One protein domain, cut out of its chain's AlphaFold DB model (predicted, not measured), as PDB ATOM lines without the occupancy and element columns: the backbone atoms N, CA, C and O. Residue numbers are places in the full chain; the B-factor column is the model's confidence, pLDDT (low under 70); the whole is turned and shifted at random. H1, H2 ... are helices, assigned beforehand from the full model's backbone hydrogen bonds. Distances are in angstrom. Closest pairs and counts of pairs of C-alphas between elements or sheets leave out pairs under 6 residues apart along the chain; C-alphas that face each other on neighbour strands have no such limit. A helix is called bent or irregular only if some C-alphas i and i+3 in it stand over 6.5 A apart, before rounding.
ATOM      1  N   ILE A   2     120.532 219.372 197.162       92.19
ATOM      2  CA  ILE A   2     121.976 219.675 197.228       92.19
ATOM      3  C   ILE A   2     122.456 220.601 196.098       92.19
ATOM      4  O   ILE A   2     123.051 221.635 196.352       92.19
ATOM      5  N   TYR A   3     122.087 220.321 194.849       93.62
ATOM      6  CA  TYR A   3     122.495 221.179 193.732       93.62
ATOM      7  C   TYR A   3     122.023 222.646 193.844       93.62
ATOM      8  O   TYR A   3     122.720 223.563 193.412       93.62
ATOM      9  N   LYS A   4     120.845 222.897 194.438       94.88
ATOM     10  CA  LYS A   4     120.327 224.265 194.618       94.88
ATOM     11  C   LYS A   4     121.158 225.040 195.643       94.88
ATOM     12  O   LYS A   4     121.489 226.191 195.388       94.88
ATOM     13  N   ILE A   5     121.518 224.397 196.755       94.94
ATOM     14  CA  ILE A   5     122.346 225.027 197.795       94.94
ATOM     15  C   ILE A   5     123.787 225.229 197.313       94.94
ATOM     16  O   ILE A   5     124.361 226.279 197.569       94.94
ATOM     17  N   GLN A   6     124.328 224.305 196.507       94.94
ATOM     18  CA  GLN A   6     125.643 224.468 195.881       94.94
ATOM     19  C   GLN A   6     125.664 225.668 194.928       94.94
ATOM     20  O   GLN A   6     126.577 226.483 195.001       94.94
ATOM     21  N   LYS A   7     124.629 225.848 194.093       96.12
ATOM     22  CA  LYS A   7     124.500 227.039 193.231       96.12
ATOM     23  C   LYS A   7     124.462 228.352 194.004       96.12
ATOM     24  O   LYS A   7     124.957 229.357 193.507       96.12
ATOM     25  N   GLN A   8     123.848 228.343 195.182       96.44
ATOM     26  CA  GLN A   8     123.746 229.515 196.049       96.44
ATOM     27  C   GLN A   8     124.975 229.692 196.948       96.44
ATOM     28  O   GLN A   8     125.033 230.679 197.669       96.44
ATOM     29  N   GLN A   9     125.946 228.770 196.889       95.62
ATOM     30  CA  GLN A   9     127.119 228.743 197.767       95.62
ATOM     31  C   GLN A   9     126.704 228.789 199.241       95.62
ATOM     32  O   GLN A   9     127.143 229.636 200.009       95.62
ATOM     33  N   LEU A  10     125.802 227.882 199.620       93.81
ATOM     34  CA  LEU A  10     125.303 227.741 200.982       93.81
ATOM     35  C   LEU A  10     125.564 226.329 201.499       93.81
ATOM     36  O   LEU A  10     125.480 225.355 200.747       93.81
ATOM     37  N   ASP A  11     125.776 226.231 202.808       91.88
ATOM     38  CA  ASP A  11     125.890 224.969 203.536       91.88
ATOM     39  C   ASP A  11     124.929 224.935 204.741       91.88
ATOM     40  O   ASP A  11     125.348 225.026 205.892       91.88
ATOM     41  N   PRO A  12     123.610 224.829 204.501       93.19
ATOM     42  CA  PRO A  12     122.620 224.791 205.577       93.19
ATOM     43  C   PRO A  12     122.603 223.459 206.344       93.19
ATOM     44  O   PRO A  12     121.834 223.314 207.288       93.19
ATOM     45  N   PHE A  13     123.391 222.467 205.915       91.50
ATOM     46  CA  PHE A  13     123.405 221.121 206.489       91.50
ATOM     47  C   PHE A  13     124.646 220.850 207.351       91.50
ATOM     48  O   PHE A  13     124.721 219.785 207.962       91.50
ATOM     49  N   GLY A  14     125.597 221.789 207.419       93.31
ATOM     50  CA  GLY A  14     126.785 221.679 208.269       93.31
ATOM     51  C   GLY A  14     127.858 220.735 207.722       93.31
ATOM     52  O   GLY A  14     128.584 220.105 208.494       93.31
ATOM     53  N   PHE A  15     127.990 220.607 206.397       95.00
ATOM     54  CA  PHE A  15     129.063 219.808 205.796       95.00
ATOM     55  C   PHE A  15     130.459 220.337 206.161       95.00
ATOM     56  O   PHE A  15     131.393 219.546 206.293       95.00
ATOM     57  N   GLY A  16     130.601 221.647 206.359       95.44
ATOM     58  CA  GLY A  16     131.838 222.294 206.795       95.44
ATOM     59  C   GLY A  16     132.229 221.918 208.213       95.44
ATOM     60  O   GLY A  16     133.393 221.618 208.456       95.44
ATOM     61  N   ASP A  17     131.263 221.840 209.124       97.06
ATOM     62  CA  ASP A  17     131.512 221.402 210.500       97.06
ATOM     63  C   ASP A  17     131.944 219.935 210.541       97.06
ATOM     64  O   ASP A  17     132.907 219.579 211.226       97.06
ATOM     65  N   TYR A  18     131.297 219.086 209.738       96.69
ATOM     66  CA  TYR A  18     131.711 217.696 209.571       96.69
ATOM     67  C   TYR A  18     133.137 217.591 209.006       96.69
ATOM     68  O   TYR A  18     133.986 216.897 209.568       96.69
ATOM     69  N   ALA A  19     133.439 218.309 207.921       96.81
ATOM     70  CA  ALA A  19     134.768 218.315 207.317       96.81
ATOM     71  C   ALA A  19     135.836 218.841 208.288       96.81
ATOM     72  O   ALA A  19     136.916 218.266 208.382       96.81
ATOM     73  N   ARG A  20     135.523 219.864 209.084       96.81
ATOM     74  CA  ARG A  20     136.408 220.371 210.135       96.81
ATOM     75  C   ARG A  20     136.705 219.318 211.203       96.81
ATOM     76  O   ARG A  20     137.846 219.228 211.650       96.81
ATOM     77  N   ALA A  21     135.704 218.539 211.611       98.00
ATOM     78  CA  ALA A  21     135.843 217.536 212.665       98.00
ATOM     79  C   ALA A  21     136.624 216.287 212.217       98.00
ATOM     80  O   ALA A  21     137.429 215.765 212.987       98.00
ATOM     81  N   PHE A  22     136.407 215.814 210.987       97.69
ATOM     82  CA  PHE A  22     136.933 214.522 210.521       97.69
ATOM     83  C   PHE A  22     138.031 214.634 209.453       97.69
ATOM     84  O   PHE A  22     138.842 213.724 209.310       97.69
ATOM     85  N   HIS A  23     138.097 215.760 208.743       96.81
ATOM     86  CA  HIS A  23     139.012 216.022 207.624       96.81
ATOM     87  C   HIS A  23     139.725 217.370 207.790       96.81
ATOM     88  O   HIS A  23     139.849 218.155 206.849       96.81
ATOM     89  N   TYR A  24     140.187 217.661 209.011       96.69
ATOM     90  CA  TYR A  24     140.684 218.986 209.388       96.69
ATOM     91  C   TYR A  24     141.779 219.532 208.461       96.69
ATOM     92  O   TYR A  24     141.746 220.707 208.114       96.69
ATOM     93  N   LYS A  25     142.743 218.700 208.037       97.75
ATOM     94  CA  LYS A  25     143.858 219.145 207.180       97.75
ATOM     95  C   LYS A  25     143.377 219.614 205.803       97.75
ATOM     96  O   LYS A  25     143.867 220.621 205.297       97.75
ATOM     97  N   GLU A  26     142.435 218.899 205.201       96.62
ATOM     98  CA  GLU A  26     141.816 219.267 203.926       96.62
ATOM     99  C   GLU A  26     140.880 220.464 204.094       96.62
ATOM    100  O   GLU A  26     140.938 221.405 203.307       96.62
ATOM    101  N   TRP A  27     140.068 220.470 205.153       97.56
ATOM    102  CA  TRP A  27     139.157 221.569 205.460       97.56
ATOM    103  C   TRP A  27     139.906 222.887 205.691       97.56
ATOM    104  O   TRP A  27     139.508 223.919 205.160       97.56
ATOM    105  N   LYS A  28     141.040 222.849 206.403       98.00
ATOM    106  CA  LYS A  28     141.851 224.033 206.715       98.00
ATOM    107  C   LYS A  28     142.357 224.758 205.464       98.00
ATOM    108  O   LYS A  28     142.514 225.968 205.494       98.00
ATOM    109  N   GLN A  29     142.574 224.045 204.357       97.75
ATOM    110  CA  GLN A  29     143.022 224.640 203.088       97.75
ATOM    111  C   GLN A  29     141.932 225.453 202.379       97.75
ATOM    112  O   GLN A  29     142.237 226.217 201.466       97.75
ATOM    113  N   VAL A  30     140.666 225.261 202.756       97.38
ATOM    114  CA  VAL A  30     139.502 225.882 202.112       97.38
ATOM    115  C   VAL A  30     138.604 226.622 203.105       97.38
ATOM    116  O   VAL A  30     137.511 227.029 202.726       97.38
ATOM    117  N   GLU A  31     139.033 226.792 204.360       96.50
ATOM    118  CA  GLU A  31     138.196 227.350 205.434       96.50
ATOM    119  C   GLU A  31     137.707 228.771 205.117       96.50
ATOM    120  O   GLU A  31     136.548 229.090 205.380       96.50
ATOM    121  N   ASP A  32     138.561 229.582 204.485       97.06
ATOM    122  CA  ASP A  32     138.293 230.991 204.178       97.06
ATOM    123  C   ASP A  32     137.178 231.176 203.134       97.06
ATOM    124  O   ASP A  32     136.495 232.197 203.124       97.06
ATOM    125  N   ASP A  33     136.980 230.187 202.255       96.44
ATOM    126  CA  ASP A  33     135.960 230.204 201.199       96.44
ATOM    127  C   ASP A  33     135.257 228.838 201.094       96.44
ATOM    128  O   ASP A  33     135.061 228.261 200.014       96.44
ATOM    129  N   TRP A  34     134.887 228.296 202.262       96.44
ATOM    130  CA  TRP A  34     134.213 227.003 202.374       96.44
ATOM    131  C   TRP A  34     132.968 226.893 201.480       96.44
ATOM    132  O   TRP A  34     132.842 225.889 200.771       96.44
ATOM    133  N   PRO A  35     132.053 227.884 201.428       94.88
ATOM    134  CA  PRO A  35     130.827 227.733 200.649       94.88
ATOM    135  C   PRO A  35     131.092 227.601 199.143       94.88
ATOM    136  O   PRO A  35     130.416 226.830 198.447       94.88
ATOM    137  N   ARG A  36     132.130 228.268 198.626       96.25
ATOM    138  CA  ARG A  36     132.571 228.094 197.241       96.25
ATOM    139  C   ARG A  36     133.273 226.760 197.026       96.25
ATOM    140  O   ARG A  36     133.049 226.140 195.984       96.25
ATOM    141  N   ALA A  37     134.086 226.293 197.970       96.75
ATOM    142  CA  ALA A  37     134.692 224.963 197.900       96.75
ATOM    143  C   ALA A  37     133.612 223.867 197.837       96.75
ATOM    144  O   ALA A  37     133.615 223.034 196.927       96.75
ATOM    145  N   PHE A  38     132.613 223.944 198.718       96.06
ATOM    146  CA  PHE A  38     131.464 223.045 198.739       96.06
ATOM    147  C   PHE A  38     130.631 223.106 197.447       96.06
ATOM    148  O   PHE A  38     130.191 222.068 196.944       96.06
ATOM    149  N   SER A  39     130.463 224.289 196.842       96.38
ATOM    150  CA  SER A  39     129.719 224.442 195.578       96.38
ATOM    151  C   SER A  39     130.283 223.620 194.410       96.38
ATOM    152  O   SER A  39     129.542 223.257 193.498       96.38
ATOM    153  N   LYS A  40     131.586 223.308 194.446       96.06
ATOM    154  CA  LYS A  40     132.306 222.531 193.424       96.06
ATOM    155  C   LYS A  40     132.440 221.048 193.781       96.06
ATOM    156  O   LYS A  40     132.908 220.266 192.955       96.06
ATOM    157  N   ALA A  41     132.072 220.660 195.000       94.06
ATOM    158  CA  ALA A  41     132.242 219.301 195.485       94.06
ATOM    159  C   ALA A  41     131.271 218.327 194.801       94.06
ATOM    160  O   ALA A  41     130.110 218.644 194.530       94.06
TER     161      ALA A  41
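Overview. This is residues 2 to 41 of the 58 residues of the protein "Spore germination protein KC" of Bacillus thuringiensis serovar israelensis ATCC 35646 (UniProt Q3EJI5). Four short helices follow one another round an elongated loop: H2 makes one long side, H3 turns the corner at one end, H4 folds back along the other side, and H1 closes the other end where its residue Gln 6 meets Ser 39 of H4. H2 and H4 are not side by side: they run opposite ways at a steep tilt of 57 degrees, and they come closest at the C-alphas of Gly 16 and Trp 34, 6.9 A apart. The printed part has 40 residues with four named helices, in the order H1, H2, H3, H4, and no named strand; the class is all helix. The whole is compact, with a radius of gyration of the C-alphas of 9.5 A, yet elongated in outline, spanning 27 by 16 by 13 A.

Arrangement. Start at the longest helix, H4, residues 31 to 39. At its last residue it touches H1, residues 2 to 7: the closest C-alphas, those of Gln 6 and Ser 39, are 4.1 A apart. These two helices run opposite ways at a steep tilt of 65 degrees. Look next at H2, residues 15 to 22, which is close to H4 but not clearly touching; their closest C-alphas, those of Gly 16 and Trp 34, are 6.9 A apart. H2 and H4 run opposite ways at a steep tilt of 57 degrees. H3, residues 24 to 28, touches H2, with the C-alphas of Arg 20 and Trp 27 closest at 5.6 A. H3 is close to H4 but not clearly touching, with the C-alphas of Trp 27 and Trp 34 closest at 8.0 A. H1 is apart from both H2 and H3. In the backbones of H1, H2 and H3 every O i to N i+4 pair is within hydrogen-bond range, while in H4 it is 3 of 5.

Along the chain. Find C-alpha 31 at (138.196, 227.350, 205.434); from there H4 runs 13.3 A to C-alpha 39 at (129.719, 224.442, 195.578). H4 is irregular: its C-alphas 32 and 35 are 8.9 A apart. H1 begins at C-alpha 2, at (121.976, 219.675, 197.228), and ends at Lys 7. H2 runs 10.6 A from Phe 15 to Phe 22, and H3 runs from Tyr 24 to Lys 28.

Size, cuts and confidence. The two C-alphas farthest apart, those of Lys 4 and Lys 25, are 27.2 A apart, while the first and last printed C-alphas, those of Ile 2 and Ala 41, are 10.4 A apart. The printed part has no cut. The links from H2 to H3 and from H3 to H4 are tight, the link from H1 to H2 is short with 7 residues, and no link is long. The mean pLDDT of the printed part is 95.8, and no printed residue is under 70.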